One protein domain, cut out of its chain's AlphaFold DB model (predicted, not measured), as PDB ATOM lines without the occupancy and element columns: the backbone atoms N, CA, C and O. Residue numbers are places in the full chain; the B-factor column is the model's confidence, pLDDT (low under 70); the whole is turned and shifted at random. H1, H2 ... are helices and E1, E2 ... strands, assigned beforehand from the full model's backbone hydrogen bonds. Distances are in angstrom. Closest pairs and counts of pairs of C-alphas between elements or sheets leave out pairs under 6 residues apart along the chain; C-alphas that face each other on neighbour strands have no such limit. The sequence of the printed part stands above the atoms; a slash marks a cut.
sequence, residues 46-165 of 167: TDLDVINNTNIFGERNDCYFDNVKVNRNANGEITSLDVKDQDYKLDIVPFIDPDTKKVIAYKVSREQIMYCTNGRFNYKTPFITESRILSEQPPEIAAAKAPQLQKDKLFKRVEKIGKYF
ATOM      1  N   THR A  46     147.305 190.215 209.066       83.75
ATOM      2  CA  THR A  46     147.942 191.178 209.968       83.75
ATOM      3  C   THR A  46     149.462 191.178 209.802       83.75
ATOM      4  O   THR A  46     150.046 190.223 209.290       83.75
ATOM      5  N   ASP A  47     150.135 192.220 210.299       84.69
ATOM      6  CA  ASP A  47     151.603 192.258 210.363       84.69
ATOM      7  C   ASP A  47     152.171 191.018 211.098       84.69
ATOM      8  O   ASP A  47     153.162 190.436 210.658       84.69
ATOM      9  N   LEU A  48     151.493 190.545 212.156       86.88
ATOM     10  CA  LEU A  48     151.858 189.323 212.883       86.88
ATOM     11  C   LEU A  48     151.763 188.070 211.998       86.88
ATOM     12  O   LEU A  48     152.654 187.222 212.023       86.88
ATOM     13  N   ASP A  49     150.722 187.965 211.173       84.94
ATOM     14  CA  ASP A  49     150.583 186.860 210.222       84.94
ATOM     15  C   ASP A  49     151.704 186.882 209.173       84.94
ATOM     16  O   ASP A  49     152.240 185.831 208.813       84.94
ATOM     17  N   VAL A  50     152.090 188.067 208.684       83.38
ATOM     18  CA  VAL A  50     153.200 188.220 207.727       83.38
ATOM     19  C   VAL A  50     154.525 187.796 208.366       83.38
ATOM     20  O   VAL A  50     155.311 187.095 207.721       83.38
ATOM     21  N   ILE A  51     154.767 188.161 209.627       89.06
ATOM     22  CA  ILE A  51     155.956 187.749 210.390       89.06
ATOM     23  C   ILE A  51     155.979 186.228 210.572       89.06
ATOM     24  O   ILE A  51     156.983 185.581 210.265       89.06
ATOM     25  N   ASN A  52     154.861 185.640 210.999       87.88
ATOM     26  CA  ASN A  52     154.744 184.195 211.190       87.88
ATOM     27  C   ASN A  52     154.977 183.438 209.884       87.88
ATOM     28  O   ASN A  52     155.760 182.490 209.847       87.88
ATOM     29  N   ASN A  53     154.375 183.894 208.786       83.44
ATOM     30  CA  ASN A  53     154.601 183.295 207.477       83.44
ATOM     31  C   ASN A  53     156.049 183.472 207.014       83.44
ATOM     32  O   ASN A  53     156.625 182.523 206.491       83.44
ATOM     33  N   THR A  54     156.668 184.631 207.249       84.44
ATOM     34  CA  THR A  54     158.094 184.855 206.954       84.44
ATOM     35  C   THR A  54     158.967 183.817 207.665       84.44
ATOM     36  O   THR A  54     159.820 183.197 207.029       84.44
ATOM     37  N   ASN A  55     158.708 183.554 208.948       87.81
ATOM     38  CA  ASN A  55     159.425 182.535 209.712       87.81
ATOM     39  C   ASN A  55     159.156 181.117 209.190       87.81
ATOM     40  O   ASN A  55     160.109 180.397 208.911       87.81
ATOM     41  N   ILE A  56     157.890 180.735 208.981       86.81
ATOM     42  CA  ILE A  56     157.516 179.395 208.494       86.81
ATOM     43  C   ILE A  56     158.120 179.119 207.112       86.81
ATOM     44  O   ILE A  56     158.694 178.054 206.881       86.81
ATOM     45  N   PHE A  57     158.001 180.063 206.173       81.81
ATOM     46  CA  PHE A  57     158.572 179.909 204.835       81.81
ATOM     47  C   PHE A  57     160.097 179.900 204.875       81.81
ATOM     48  O   PHE A  57     160.702 179.079 204.181       81.81
ATOM     49  N   GLY A  58     160.698 180.771 205.689       86.31
ATOM     50  CA  GLY A  58     162.141 180.831 205.880       86.31
ATOM     51  C   GLY A  58     162.709 179.547 206.469       86.31
ATOM     52  O   GLY A  58     163.710 179.041 205.985       86.31
ATOM     53  N   GLU A  59     162.048 178.966 207.464       88.50
ATOM     54  CA  GLU A  59     162.456 177.699 208.066       88.50
ATOM     55  C   GLU A  59     162.282 176.530 207.089       88.50
ATOM     56  O   GLU A  59     163.229 175.795 206.818       88.50
ATOM     57  N   ARG A  60     161.096 176.399 206.481       86.69
ATOM     58  CA  ARG A  60     160.773 175.283 205.581       86.69
ATOM     59  C   ARG A  60     161.671 175.216 204.345       86.69
ATOM     60  O   ARG A  60     161.913 174.125 203.833       86.69
ATOM     61  N   ASN A  61     162.110 176.367 203.839       85.25
ATOM     62  CA  ASN A  61     162.922 176.468 202.623       85.25
ATOM     63  C   ASN A  61     164.386 176.846 202.911       85.25
ATOM     64  O   ASN A  61     165.136 177.139 201.978       85.25
ATOM     65  N   ASP A  62     164.792 176.838 204.186       90.06
ATOM     66  CA  ASP A  62     166.151 177.162 204.630       90.06
ATOM     67  C   ASP A  62     166.648 178.494 204.027       90.06
ATOM     68  O   ASP A  62     167.638 178.560 203.294       90.06
ATOM     69  N   CYS A  63     165.878 179.557 204.281       90.56
ATOM     70  CA  CYS A  63     166.121 180.898 203.772       90.56
ATOM     71  C   CYS A  63     166.594 181.867 204.855       90.56
ATOM     72  O   CYS A  63     166.082 181.868 205.977       90.56
ATOM     73  N   TYR A  64     167.510 182.755 204.468       92.94
ATOM     74  CA  TYR A  64     168.172 183.699 205.358       92.94
ATOM     75  C   TYR A  64     168.310 185.085 204.730       92.94
ATOM     76  O   TYR A  64     168.496 185.228 203.518       92.94
ATOM     77  N   PHE A  65     168.285 186.114 205.572       92.25
ATOM     78  CA  PHE A  65     168.737 187.451 205.204       92.25
ATOM     79  C   PHE A  65     170.263 187.484 205.257       92.25
ATOM     80  O   PHE A  65     170.860 187.603 206.324       92.25
ATOM     81  N   ASP A  66     170.896 187.340 204.100       90.44
ATOM     82  CA  ASP A  66     172.357 187.405 203.962       90.44
ATOM     83  C   ASP A  66     172.855 188.819 203.630       90.44
ATOM     84  O   ASP A  66     174.004 189.174 203.880       90.44
ATOM     85  N   ASN A  67     171.968 189.665 203.111       86.81
ATOM     86  CA  ASN A  67     172.269 191.066 202.869       86.81
ATOM     87  C   ASN A  67     172.116 191.930 204.130       86.81
ATOM     88  O   ASN A  67     172.402 193.111 204.049       86.81
ATOM     89  N   VAL A  68     171.684 191.403 205.276       89.19
ATOM     90  CA  VAL A  68     171.447 192.199 206.492       89.19
ATOM     91  C   VAL A  68     172.573 191.981 207.498       89.19
ATOM     92  O   VAL A  68     172.959 190.847 207.764       89.19
ATOM     93  N   LYS A  69     173.063 193.066 208.099       87.81
ATOM     94  CA  LYS A  69     173.961 193.060 209.253       87.81
ATOM     95  C   LYS A  69     173.308 193.801 210.418       87.81
ATOM     96  O   LYS A  69     172.727 194.869 210.235       87.81
ATOM     97  N   VAL A  70     173.435 193.246 211.616       88.31
ATOM     98  CA  VAL A  70     172.907 193.839 212.846       88.31
ATOM     99  C   VAL A  70     173.962 194.733 213.497       88.31
ATOM    100  O   VAL A  70     175.093 194.301 213.722       88.31
ATOM    101  N   ASN A  71     173.592 195.968 213.835       86.88
ATOM    102  CA  ASN A  71     174.392 196.837 214.698       86.88
ATOM    103  C   ASN A  71     173.744 196.914 216.082       86.88
ATOM    104  O   ASN A  71     172.530 197.107 216.194       86.88
ATOM    105  N   ARG A  72     174.560 196.778 217.131       87.19
ATOM    106  CA  ARG A  72     174.114 196.793 218.528       87.19
ATOM    107  C   ARG A  72     174.780 197.913 219.320       87.19
ATOM    108  O   ARG A  72     175.903 198.310 219.011       87.19
ATOM    109  N   ASN A  73     174.093 198.416 220.344       87.50
ATOM    110  CA  ASN A  73     174.705 199.282 221.353       87.50
ATOM    111  C   ASN A  73     175.543 198.464 222.358       87.50
ATOM    112  O   ASN A  73     175.585 197.234 222.309       87.50
ATOM    113  N   ALA A  74     176.195 199.151 223.302       89.81
ATOM    114  CA  ALA A  74     176.992 198.521 224.361       89.81
ATOM    115  C   ALA A  74     176.179 197.589 225.285       89.81
ATOM    116  O   ALA A  74     176.757 196.717 225.928       89.81
ATOM    117  N   ASN A  75     174.852 197.744 225.317       87.94
ATOM    118  CA  ASN A  75     173.938 196.914 226.103       87.94
ATOM    119  C   ASN A  75     173.442 195.682 225.319       87.94
ATOM    120  O   ASN A  75     172.659 194.896 225.846       87.94
ATOM    121  N   GLY A  76     173.881 195.503 224.066       81.31
ATOM    122  CA  GLY A  76     173.487 194.387 223.202       81.31
ATOM    123  C   GLY A  76     172.155 194.578 222.466       81.31
ATOM    124  O   GLY A  76     171.732 193.680 221.734       81.31
ATOM    125  N   GLU A  77     171.503 195.733 222.606       82.62
ATOM    126  CA  GLU A  77     170.249 196.041 221.914       82.62
ATOM    127  C   GLU A  77     170.516 196.441 220.465       82.62
ATOM    128  O   GLU A  77     171.483 197.148 220.172       82.62
ATOM    129  N   ILE A  78     169.637 196.017 219.557       81.62
ATOM    130  CA  ILE A  78     169.728 196.344 218.133       81.62
ATOM    131  C   ILE A  78     169.384 197.821 217.934       81.62
ATOM    132  O   ILE A  78     168.281 198.258 218.251       81.62
ATOM    133  N   THR A  79     170.324 198.585 217.384       79.81
ATOM    134  CA  THR A  79     170.150 200.020 217.110       79.81
ATOM    135  C   THR A  79     169.828 200.305 215.651       79.81
ATOM    136  O   THR A  79     169.101 201.250 215.354       79.81
ATOM    137  N   SER A  80     170.369 199.509 214.729       79.38
ATOM    138  CA  SER A  80     170.138 199.660 213.291       79.38
ATOM    139  C   SER A  80     170.448 198.362 212.552       79.38
ATOM    140  O   SER A  80     171.249 197.554 213.028       79.38
ATOM    141  N   LEU A  81     169.866 198.203 211.364       85.62
ATOM    142  CA  LEU A  81     170.216 197.146 210.422       85.62
ATOM    143  C   LEU A  81     170.888 197.773 209.198       85.62
ATOM    144  O   LEU A  81     170.314 198.658 208.564       85.62
ATOM    145  N   ASP A  82     172.079 197.293 208.857       84.06
ATOM    146  CA  ASP A  82     172.754 197.658 207.614       84.06
ATOM    147  C   ASP A  82     172.401 196.631 206.547       84.06
ATOM    148  O   ASP A  82     172.650 195.437 206.719       84.06
ATOM    149  N   VAL A  83     171.844 197.086 205.428       80.75
ATOM    150  CA  VAL A  83     171.492 196.205 204.318       80.75
ATOM    151  C   VAL A  83     172.468 196.409 203.169       80.75
ATOM    152  O   VAL A  83     172.513 197.464 202.549       80.75
ATOM    153  N   LYS A  84     173.236 195.367 202.853       74.38
ATOM    154  CA  LYS A  84     174.094 195.236 201.671       74.38
ATOM    155  C   LYS A  84     173.261 195.001 200.416       74.38
ATOM    156  O   LYS A  84     173.376 193.972 199.757       74.38
ATOM    157  N   ASP A  85     172.403 195.953 200.104       64.38
ATOM    158  CA  ASP A  85     171.737 196.032 198.815       64.38
ATOM    159  C   ASP A  85     171.456 197.513 198.546       64.38
ATOM    160  O   ASP A  85     170.361 198.020 198.790       64.38
ATOM    161  N   GLN A  86     172.506 198.194 198.064       55.72
ATOM    162  CA  GLN A  86     172.635 199.642 197.834       55.72
ATOM    163  C   GLN A  86     172.912 200.479 199.103       55.72
ATOM    164  O   GLN A  86     172.455 200.160 200.194       55.72
ATOM    165  N   ASP A  87     173.691 201.552 198.929       57.44
ATOM    166  CA  ASP A  87     174.376 202.382 199.940       57.44
ATOM    167  C   ASP A  87     173.473 203.200 200.899       57.44
ATOM    168  O   ASP A  87     173.806 204.326 201.271       57.44
ATOM    169  N   TYR A  88     172.309 202.685 201.299       60.81
ATOM    170  CA  TYR A  88     171.354 203.393 202.151       60.81
ATOM    171  C   TYR A  88     171.146 202.717 203.509       60.81
ATOM    172  O   TYR A  88     171.139 201.496 203.650       60.81
ATOM    173  N   LYS A  89     170.901 203.545 204.527       69.81
ATOM    174  CA  LYS A  89     170.377 203.093 205.819       69.81
ATOM    175  C   LYS A  89     168.872 202.867 205.694       69.81
ATOM    176  O   LYS A  89     168.185 203.667 205.060       69.81
ATOM    177  N   LEU A  90     168.367 201.786 206.283       74.31
ATOM    178  CA  LEU A  90     166.930 201.538 206.380       74.31
ATOM    179  C   LEU A  90     166.403 202.011 207.728       74.31
ATOM    180  O   LEU A  90     166.952 201.656 208.771       74.31
ATOM    181  N   ASP A  91     165.289 202.732 207.693       79.25
ATOM    182  CA  ASP A  91     164.496 202.970 208.891       79.25
ATOM    183  C   ASP A  91     163.864 201.647 209.329       79.25
ATOM    184  O   ASP A  91     163.184 200.970 208.544       79.25
ATOM    185  N   ILE A  92     164.119 201.280 210.584       82.25
ATOM    186  CA  ILE A  92     163.593 200.078 211.224       82.25
ATOM    187  C   ILE A  92     162.632 200.468 212.341       82.25
ATOM    188  O   ILE A  92     162.922 201.339 213.157       82.25
ATOM    189  N   VAL A  93     161.493 199.786 212.401       88.62
ATOM    190  CA  VAL A  93     160.550 199.895 213.514       88.62
ATOM    191  C   VAL A  93     160.428 198.515 214.159       88.62
ATOM    192  O   VAL A  93     160.045 197.566 213.467       88.62
ATOM    193  N   PRO A  94     160.769 198.357 215.452       89.12
ATOM    194  CA  PRO A  94     160.616 197.077 216.125       89.12
ATOM    195  C   PRO A  94     159.134 196.709 216.201       89.12
ATOM    196  O   PRO A  94     158.300 197.497 216.647       89.12
ATOM    197  N   PHE A  95     158.805 195.494 215.773       90.38
ATOM    198  CA  PHE A  95     157.485 194.917 215.964       90.38
ATOM    199  C   PHE A  95     157.479 194.148 217.283       90.38
ATOM    200  O   PHE A  95     158.106 193.091 217.411       90.38
ATOM    201  N   ILE A  96     156.789 194.716 218.268       89.00
ATOM    202  CA  ILE A  96     156.649 194.139 219.601       89.00
ATOM    203  C   ILE A  96     155.373 193.308 219.621       89.00
ATOM    204  O   ILE A  96     154.283 193.825 219.380       89.00
ATOM    205  N   ASP A  97     155.520 192.028 219.931       85.38
ATOM    206  CA  ASP A  97     154.397 191.137 220.169       85.38
ATOM    207  C   ASP A  97     153.552 191.682 221.342       85.38
ATOM    208  O   ASP A  97     154.083 191.900 222.441       85.38
ATOM    209  N   PRO A  98     152.250 191.945 221.131       82.88
ATOM    210  CA  PRO A  98     151.389 192.507 222.162       82.88
ATOM    211  C   PRO A  98     151.237 191.590 223.382       82.88
ATOM    212  O   PRO A  98     151.039 192.122 224.479       82.88
ATOM    213  N   ASP A  99     151.375 190.275 223.220       88.12
ATOM    214  CA  ASP A  99     151.183 189.289 224.282       88.12
ATOM    215  C   ASP A  99     152.476 189.080 225.069       88.12
ATOM    216  O   ASP A  99     152.498 189.189 226.296       88.12
ATOM    217  N   THR A 100     153.586 188.835 224.368       88.31
ATOM    218  CA  THR A 100     154.869 188.525 225.022       88.31
ATOM    219  C   THR A 100     155.697 189.759 225.378       88.31
ATOM    220  O   THR A 100     156.668 189.640 226.126       88.31
ATOM    221  N   LYS A 101     155.334 190.942 224.858       87.62
ATOM    222  CA  LYS A 101     156.093 192.204 224.964       87.62
ATOM    223  C   LYS A 101     157.529 192.112 224.438       87.62
ATOM    224  O   LYS A 101     158.360 192.959 224.758       87.62
ATOM    225  N   LYS A 102     157.830 191.102 223.618       87.75
ATOM    226  CA  LYS A 102     159.145 190.904 223.002       87.75
ATOM    227  C   LYS A 102     159.147 191.421 221.575       87.75
ATOM    228  O   LYS A 102     158.140 191.349 220.875       87.75
ATOM    229  N   VAL A 103     160.300 191.904 221.129       87.62
ATOM    230  CA  VAL A 103     160.518 192.190 219.709       87.62
ATOM    231  C   VAL A 103     160.598 190.858 218.968       87.62
ATOM    232  O   VAL A 103     161.441 190.025 219.295       87.62
ATOM    233  N   ILE A 104     159.719 190.652 217.991       89.56
ATOM    234  CA  ILE A 104     159.675 189.414 217.191       89.56
ATOM    235  C   ILE A 104     160.127 189.628 215.743       89.56
ATOM    236  O   ILE A 104     160.503 188.673 215.063       89.56
ATOM    237  N   ALA A 105     160.119 190.875 215.270       91.81
ATOM    238  CA  ALA A 105     160.607 191.266 213.955       91.81
ATOM    239  C   ALA A 105     160.934 192.763 213.917       91.81
ATOM    240  O   ALA A 105     160.539 193.523 214.799       91.81
ATOM    241  N   TYR A 106     161.587 193.196 212.844       90.50
ATOM    242  CA  TYR A 106     161.802 194.598 212.509       90.50
ATOM    243  C   TYR A 106     161.099 194.902 211.191       90.50
ATOM    244  O   TYR A 106     161.415 194.298 210.163       90.50
ATOM    245  N   LYS A 107     160.139 195.830 211.218       90.50
ATOM    246  CA  LYS A 107     159.514 196.363 210.007       90.50
ATOM    247  C   LYS A 107     160.488 197.329 209.353       90.50
ATOM    248  O   LYS A 107     161.007 198.222 210.019       90.50
ATOM    249  N   VAL A 108     160.725 197.155 208.063       86.50
ATOM    250  CA  VAL A 108     161.646 197.979 207.273       86.50
ATOM    251  C   VAL A 108     160.882 198.779 206.232       86.50
ATOM    252  O   VAL A 108     159.897 198.307 205.666       86.50
ATOM    253  N   SER A 109     161.362 199.989 205.940       81.81
ATOM    254  CA  SER A 109     160.743 200.887 204.952       81.81
ATOM    255  C   SER A 109     160.727 200.335 203.518       81.81
ATOM    256  O   SER A 109     159.995 200.840 202.667       81.81
ATOM    257  N   ARG A 110     161.517 199.289 203.233       80.19
ATOM    258  CA  ARG A 110     161.584 198.608 201.933       80.19
ATOM    259  C   ARG A 110     161.640 197.097 202.107       80.19
ATOM    260  O   ARG A 110     162.344 196.610 202.986       80.19
ATOM    261  N   GLU A 111     160.961 196.368 201.219       84.12
ATOM    262  CA  GLU A 111     160.996 194.900 201.183       84.12
ATOM    263  C   GLU A 111     162.428 194.371 201.039       84.12
ATOM    264  O   GLU A 111     163.178 194.807 200.166       84.12
ATOM    265  N   GLN A 112     162.763 193.375 201.852       86.44
ATOM    266  CA  GLN A 112     164.067 192.725 201.895       86.44
ATOM    267  C   GLN A 112     163.980 191.314 201.364       86.44
ATOM    268  O   GLN A 112     162.943 190.658 201.485       86.44
ATOM    269  N   ILE A 113     165.074 190.861 200.755       86.56
ATOM    270  CA  ILE A 113     165.128 189.545 200.139       86.56
ATOM    271  C   ILE A 113     165.768 188.541 201.095       86.56
ATOM    272  O   ILE A 113     166.906 188.709 201.524       86.56
ATOM    273  N   MET A 114     165.043 187.462 201.370       88.94
ATOM    274  CA  MET A 114     165.584 186.245 201.954       88.94
ATOM    275  C   MET A 114     166.076 185.322 200.846       88.94
ATOM    276  O   MET A 114     165.327 184.968 199.929       88.94
ATOM    277  N   TYR A 115     167.325 184.899 200.967       89.25
ATOM    278  CA  TYR A 115     167.970 183.961 200.066       89.25
ATOM    279  C   TYR A 115     167.791 182.543 200.573       89.25
ATOM    280  O   TYR A 115     168.041 182.291 201.746       89.25
ATOM    281  N   CYS A 116     167.400 181.617 199.705       88.94
ATOM    282  CA  CYS A 116     167.148 180.229 200.086       88.94
ATOM    283  C   CYS A 116     168.258 179.304 199.598       88.94
ATOM    284  O   CYS A 116     168.720 179.424 198.458       88.94
ATOM    285  N   THR A 117     168.654 178.350 200.435       88.00
ATOM    286  CA  THR A 117     169.478 177.204 200.021       88.00
ATOM    287  C   THR A 117     168.584 176.102 199.435       88.00
ATOM    288  O   THR A 117     168.880 175.566 198.366       88.00
ATOM    289  N   ASN A 118     167.426 175.849 200.062       77.62
ATOM    290  CA  ASN A 118     166.465 174.801 199.724       77.62
ATOM    291  C   ASN A 118     165.171 175.413 199.174       77.62
ATOM    292  O   ASN A 118     164.122 175.407 199.810       77.62
ATOM    293  N   GLY A 119     165.224 175.944 197.955       68.25
ATOM    294  CA  GLY A 119     164.053 176.545 197.317       68.25
ATOM    295  C   GLY A 119     164.191 176.681 195.808       68.25
ATOM    296  O   GLY A 119     165.278 176.559 195.241       68.25
ATOM    297  N   ARG A 120     163.059 176.925 195.138       64.44
ATOM    298  CA  ARG A 120     163.035 177.301 193.712       64.44
ATOM    299  C   ARG A 120     163.180 178.812 193.505       64.44
ATOM    300  O   ARG A 120     163.520 179.225 192.399       64.44
ATOM    301  N   PHE A 121     162.911 179.607 194.536       70.44
ATOM    302  CA  PHE A 121     162.842 181.065 194.492       70.44
ATOM    303  C   PHE A 121     163.268 181.668 195.832       70.44
ATOM    304  O   PHE A 121     163.142 181.029 196.873       70.44
ATOM    305  N   ASN A 122     163.762 182.904 195.766       79.88
ATOM    306  CA  ASN A 122     164.016 183.755 196.927       79.88
ATOM    307  C   ASN A 122     162.742 184.540 197.273       79.88
ATOM    308  O   ASN A 122     161.899 184.761 196.394       79.88
ATOM    309  N   TYR A 123     162.622 184.985 198.525       78.56
ATOM    310  CA  TYR A 123     161.403 185.617 199.035       78.56
ATOM    311  C   TYR A 123     161.604 187.082 199.398       78.56
ATOM    312  O   TYR A 123     162.632 187.426 199.967       78.56
ATOM    313  N   LYS A 124     160.614 187.940 199.124       85.19
ATOM    314  CA  LYS A 124     160.602 189.344 199.587       85.19
ATOM    315  C   LYS A 124     159.607 189.577 200.710       85.19
ATOM    316  O   LYS A 124     158.443 189.211 200.554       85.19
ATOM    317  N   THR A 125     160.037 190.250 201.770       85.56
ATOM    318  CA  THR A 125     159.208 190.583 202.938       85.56
ATOM    319  C   THR A 125     159.572 191.962 203.506       85.56
ATOM    320  O   THR A 125     160.745 192.333 203.481       85.56
ATOM    321  N   PRO A 126     158.605 192.751 204.010       86.69
ATOM    322  CA  PRO A 126     158.881 194.005 204.713       86.69
ATOM    323  C   PRO A 126     159.289 193.797 206.184       86.69
ATOM    324  O   PRO A 126     159.438 194.777 206.912       86.69
ATOM    325  N   PHE A 127     159.449 192.549 206.636       90.44
ATOM    326  CA  PHE A 127     159.857 192.211 207.997       90.44
ATOM    327  C   PHE A 127     161.147 191.401 208.003       90.44
ATOM    328  O   PHE A 127     161.228 190.359 207.358       90.44
ATOM    329  N   ILE A 128     162.126 191.845 208.786       90.88
ATOM    330  CA  ILE A 128     163.330 191.073 209.096       90.88
ATOM    331  C   ILE A 128     163.148 190.431 210.468       90.88
ATOM    332  O   ILE A 128     162.894 191.125 211.453       90.88
ATOM    333  N   THR A 129     163.314 189.116 210.550       90.94
ATOM    334  CA  THR A 129     163.354 188.387 211.820       90.94
ATOM    335  C   THR A 129     164.798 188.035 212.151       90.94
ATOM    336  O   THR A 129     165.521 187.483 211.324       90.94
ATOM    337  N   GLU A 130     165.238 188.381 213.363       87.94
ATOM    338  CA  GLU A 130     166.633 188.221 213.808       87.94
ATOM    339  C   GLU A 130     167.117 186.777 213.652       87.94
ATOM    340  O   GLU A 130     168.195 186.524 213.119       87.94
ATOM    341  N   SER A 131     166.256 185.817 213.992       88.00
ATOM    342  CA  SER A 131     166.536 184.385 213.887       88.00
ATOM    343  C   SER A 131     166.775 183.890 212.460       88.00
ATOM    344  O   SER A 131     167.173 182.737 212.299       88.00
ATOM    345  N   ARG A 132     166.495 184.699 211.433       92.44
ATOM    346  CA  ARG A 132     166.725 184.388 210.016       92.44
ATOM    347  C   ARG A 132     167.815 185.259 209.391       92.44
ATOM    348  O   ARG A 132     168.100 185.096 208.207       92.44
ATOM    349  N   ILE A 133     168.439 186.170 210.134       93.19
ATOM    350  CA  ILE A 133     169.625 186.881 209.652       93.19
ATOM    351  C   ILE A 133     170.791 185.897 209.651       93.19
ATOM    352  O   ILE A 133     171.052 185.243 210.663       93.19
ATOM    353  N   LEU A 134     171.480 185.760 208.513       93.06
ATOM    354  CA  LEU A 134     172.525 184.745 208.374       93.06
ATOM    355  C   LEU A 134     173.706 185.016 209.313       93.06
ATOM    356  O   LEU A 134     174.247 184.079 209.890       93.06
ATOM    357  N   SER A 135     174.073 186.289 209.497       90.44
ATOM    358  CA  SER A 135     175.167 186.686 210.395       90.44
ATOM    359  C   SER A 135     174.884 186.406 211.868       90.44
ATOM    360  O   SER A 135     175.826 186.291 212.642       90.44
ATOM    361  N   GLU A 136     173.610 186.295 212.248       92.25
ATOM    362  CA  GLU A 136     173.200 185.983 213.621       92.25
ATOM    363  C   GLU A 136     173.063 184.466 213.852       92.25
ATOM    364  O   GLU A 136     172.739 184.032 214.957       92.25
ATOM    365  N   GLN A 137     173.306 183.636 212.828       91.75
ATOM    366  CA  GLN A 137     173.384 182.184 212.997       91.75
ATOM    367  C   GLN A 137     174.742 181.777 213.592       91.75
ATOM    368  O   GLN A 137     175.733 182.489 213.416       91.75
ATOM    369  N   PRO A 138     174.835 180.592 214.230       93.50
ATOM    370  CA  PRO A 138     176.116 180.019 214.623       93.50
ATOM    371  C   PRO A 138     177.126 180.042 213.459       93.50
ATOM    372  O   PRO A 138     176.747 179.668 212.343       93.50
ATOM    373  N   PRO A 139     178.399 180.430 213.685       91.75
ATOM    374  CA  PRO A 139     179.375 180.633 212.609       91.75
ATOM    375  C   PRO A 139     179.536 179.433 211.669       91.75
ATOM    376  O   PRO A 139     179.680 179.603 210.460       91.75
ATOM    377  N   GLU A 140     179.451 178.219 212.214       93.88
ATOM    378  CA  GLU A 140     179.500 176.963 211.459       93.88
ATOM    379  C   GLU A 140     178.336 176.843 210.462       93.88
ATOM    380  O   GLU A 140     178.530 176.470 209.305       93.88
ATOM    381  N   ILE A 141     177.128 177.221 210.890       91.19
ATOM    382  CA  ILE A 141     175.929 177.226 210.048       91.19
ATOM    383  C   ILE A 141     176.050 178.325 208.995       91.19
ATOM    384  O   ILE A 141     175.844 178.059 207.812       91.19
ATOM    385  N   ALA A 142     176.430 179.540 209.393       90.56
ATOM    386  CA  ALA A 142     176.578 180.660 208.467       90.56
ATOM    387  C   ALA A 142     177.572 180.337 207.336       90.56
ATOM    388  O   ALA A 142     177.243 180.501 206.160       90.56
ATOM    389  N   ALA A 143     178.748 179.795 207.676       92.06
ATOM    390  CA  ALA A 143     179.772 179.407 206.707       92.06
ATOM    391  C   ALA A 143     179.315 178.272 205.776       92.06
ATOM    392  O   ALA A 143     179.623 178.292 204.584       92.06
ATOM    393  N   ALA A 144     178.552 177.302 206.289       92.44
ATOM    394  CA  ALA A 144     178.028 176.203 205.483       92.44
ATOM    395  C   ALA A 144     176.914 176.650 204.520       92.44
ATOM    396  O   ALA A 144     176.838 176.156 203.393       92.44
ATOM    397  N   LYS A 145     176.043 177.570 204.953       91.94
ATOM    398  CA  LYS A 145     174.860 178.010 204.198       91.94
ATOM    399  C   LYS A 145     175.171 179.108 203.186       91.94
ATOM    400  O   LYS A 145     174.658 179.036 202.072       91.94
ATOM    401  N   ALA A 146     176.031 180.072 203.523       89.44
ATOM    402  CA  ALA A 146     176.373 181.212 202.666       89.44
ATOM    403  C   ALA A 146     176.705 180.850 201.197       89.44
ATOM    404  O   ALA A 146     176.123 181.472 200.304       89.44
ATOM    405  N   PRO A 147     177.566 179.852 200.892       89.06
ATOM    406  CA  PRO A 147     177.881 179.486 199.507       89.06
ATOM    407  C   PRO A 147     176.747 178.738 198.787       89.06
ATOM    408  O   PRO A 147     176.758 178.647 197.564       89.06
ATOM    409  N   GLN A 148     175.775 178.193 199.522       90.50
ATOM    410  CA  GLN A 148     174.640 177.446 198.967       90.50
ATOM    411  C   GLN A 148     173.444 178.348 198.643       90.50
ATOM    412  O   GLN A 148     172.482 177.907 198.010       90.50
ATOM    413  N   LEU A 149     173.476 179.608 199.087       88.75
ATOM    414  CA  LEU A 149     172.411 180.565 198.831       88.75
ATOM    415  C   LEU A 149     172.286 180.843 197.334       88.75
ATOM    416  O   LEU A 149     173.229 181.272 196.672       88.75
ATOM    417  N   GLN A 150     171.081 180.660 196.803       83.00
ATOM    418  CA  GLN A 150     170.802 180.788 195.374       83.00
ATOM    419  C   GLN A 150     170.614 182.259 194.959       83.00
ATOM    420  O   GLN A 150     169.540 182.667 194.504       83.00
ATOM    421  N   LYS A 151     171.655 183.081 195.119       81.12
ATOM    422  CA  LYS A 151     171.620 184.530 194.842       81.12
ATOM    423  C   LYS A 151     171.405 184.834 193.358       81.12
ATOM    424  O   LYS A 151     170.611 185.702 193.017       81.12
ATOM    425  N   ASP A 152     171.982 184.035 192.467       70.81
ATOM    426  CA  ASP A 152     171.891 184.262 191.017       70.81
ATOM    427  C   ASP A 152     170.483 184.020 190.445       70.81
ATOM    428  O   ASP A 152     170.134 184.508 189.368       70.81
ATOM    429  N   LYS A 153     169.620 183.294 191.173       62.03
ATOM    430  CA  LYS A 153     168.223 183.072 190.760       62.03
ATOM    431  C   LYS A 153     167.329 184.300 190.957       62.03
ATOM    432  O   LYS A 153     166.230 184.334 190.395       62.03
ATOM    433  N   LEU A 154     167.812 185.323 191.674       55.28
ATOM    434  CA  LEU A 154     167.124 186.605 191.868       55.28
ATOM    435  C   LEU A 154     166.650 187.243 190.560       55.28
ATOM    436  O   LEU A 154     165.567 187.819 190.519       55.28
ATOM    437  N   PHE A 155     167.427 187.117 189.482       51.19
ATOM    438  CA  PHE A 155     167.118 187.772 188.210       51.19
ATOM    439  C   PHE A 155     165.919 187.161 187.472       51.19
ATOM    440  O   PHE A 155     165.383 187.791 186.564       51.19
ATOM    441  N   LYS A 156     165.488 185.943 187.832       51.91
ATOM    442  CA  LYS A 156     164.449 185.213 187.085       51.91
ATOM    443  C   LYS A 156     163.121 185.098 187.822       51.91
ATOM    444  O   LYS A 156     162.078 185.114 187.170       51.91
ATOM    445  N   ARG A 157     163.120 184.963 189.154       54.22
ATOM    446  CA  ARG A 157     161.874 184.879 189.931       54.22
ATOM    447  C   ARG A 157     162.127 185.124 191.414       54.22
ATOM    448  O   ARG A 157     162.742 184.299 192.083       54.22
ATOM    449  N   VAL A 158     161.611 186.236 191.925       57.78
ATOM    450  CA  VAL A 158     161.520 186.484 193.367       57.78
ATOM    451  C   VAL A 158     160.050 186.450 193.729       57.78
ATOM    452  O   VAL A 158     159.278 187.290 193.259       57.78
ATOM    453  N   GLU A 159     159.653 185.458 194.521       58.81
ATOM    454  CA  GLU A 159     158.290 185.406 195.026       58.81
ATOM    455  C   GLU A 159     158.188 186.404 196.165       58.81
ATOM    456  O   GLU A 159     158.806 186.285 197.221       58.81
ATOM    457  N   LYS A 160     157.440 187.470 195.934       56.56
ATOM    458  CA  LYS A 160     157.120 188.369 197.023       56.56
ATOM    459  C   LYS A 160     156.135 187.641 197.923       56.56
ATOM    460  O   LYS A 160     155.032 187.336 197.481       56.56
ATOM    461  N   ILE A 161     156.516 187.447 199.182       57.44
ATOM    462  CA  ILE A 161     155.536 187.253 200.248       57.44
ATOM    463  C   ILE A 161     154.640 188.508 200.174       57.44
ATOM    464  O   ILE A 161     153.460 188.390 199.881       57.44
ATOM    465  N   GLY A 162     155.236 189.708 200.126       41.03
ATOM    466  CA  GLY A 162     154.555 191.014 200.029       41.03
ATOM    467  C   GLY A 162     153.538 191.281 198.895       41.03
ATOM    468  O   GLY A 162     152.584 192.008 199.143       41.03
ATOM    469  N   LYS A 163     153.644 190.721 197.672       40.59
ATOM    470  CA  LYS A 163     152.671 191.027 196.579       40.59
ATOM    471  C   LYS A 163     151.333 190.321 196.754       40.59
ATOM    472  O   LYS A 163     150.368 190.709 196.114       40.59
ATOM    473  N   TYR A 164     151.277 189.291 197.592       43.22
ATOM    474  CA  TYR A 164     150.000 188.742 198.033       43.22
ATOM    475  C   TYR A 164     149.352 189.627 199.115       43.22
ATOM    476  O   TYR A 164     148.216 189.370 199.484       43.22
ATOM    477  N   PHE A 165     150.039 190.670 199.601       39.72
ATOM    478  CA  PHE A 165     149.634 191.498 200.746       39.72
ATOM    479  C   PHE A 165     149.538 192.996 200.436       39.72
ATOM    480  O   PHE A 165     149.243 193.772 201.338       39.72
TER     481      PHE A 165
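AT A GLANCE: This is residues 46 to 165 of the 167 residues of an uncharacterized protein of Acinetobacter radioresistens DSM 6976 = NBRC 102413 = CIP 103788 (UniProt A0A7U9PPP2). A strongly curled sheet of four strands, E3 to E6, makes the middle, with the helix H1 slanting over one face and H3 on the opposite face. The hairpin of E1 and E2 comes near the sheet with E2, which is near E4, while the helix H2 only grazes the sheet with its residues 145 to 148, and the long strand E4 bends sharply, by 114 degrees at residue 109. The printed part has 120 residues, with three named helices and six named strands in the order H1 E1 E2 E3 E4 E5 H2 H3 E6. The larger sheet runs E3 E4 E5 E6 and is mixed, E1 and E2 form an antiparallel sheet, and the class is mixed, helices and strands. The whole is compact, with a radius of gyration of the C-alphas of 13.8 A, and rounded, spanning 37 by 32 by 28 A.

HOW THE PARTS SIT: E3, residues 92 to 96, E4, residues 103 to 116, and E5, residues 122 to 128, form a meander, each strand the antiparallel neighbour of the one before. E4 bends by 114 degrees at residue 109. N 93 and O 107 of the hairpin E3 and E4 are 2.9 A apart, and N 114 and O 123 of the hairpin E4 and E5 2.8 A. E6, residues 158 to 160, is the parallel neighbour of E5, with N 159 and O 122 3.0 A apart. H1, residues 47 to 60, is on the sheet at a height of 7.6 A, slantwise to the strands at 37 degrees to E5 on the local plane; the closest C-alphas of H1 and E5, Ile 51 and Phe 127, are 6.4 A apart. H3, residues 151 to 155, is on the opposite face at a height of 9.0 A; the closest C-alphas of E5 and H3, Asn 122 and Leu 154, are 6.6 A apart. H2, residues 139 to 148, only grazes the sheet with residues 145 to 148. E5, H2, H3 and E6 form a strand-helix-strand unit, two parallel neighbour strands with helices between. E1, residues 68 to 72, and E2, residues 78 to 83, are a hairpin with N 69 and O 82 2.8 A apart; the closest C-alphas of E2 and E3, Ser 80 and Ile 92, are 6.9 A apart. Every O i to N i+4 pair is within hydrogen-bond range in H1, 4 of 6 in H2 and 0 of 1 in H3, which has 1 of 2 O i to N i+3 pairs within range.

IN THESE COORDINATES: E4 measures 23.9 A from first to last C-alpha, H1 19.9 A, H2 14.8 A and E5 14.2 A. H1 begins at C-alpha 47 (151.603, 192.258, 210.363), and E6 ends at C-alpha 160 (157.120, 188.369, 197.023).

THE WHOLE: The C-alphas farthest apart, Asn 75 and Lys 156, are 41.8 A apart. The printed part has no cut, and no link is long. The mean pLDDT of the printed part is 81.5; residues 85 to 89, 119 to 120 and 153 to 165 are under 70.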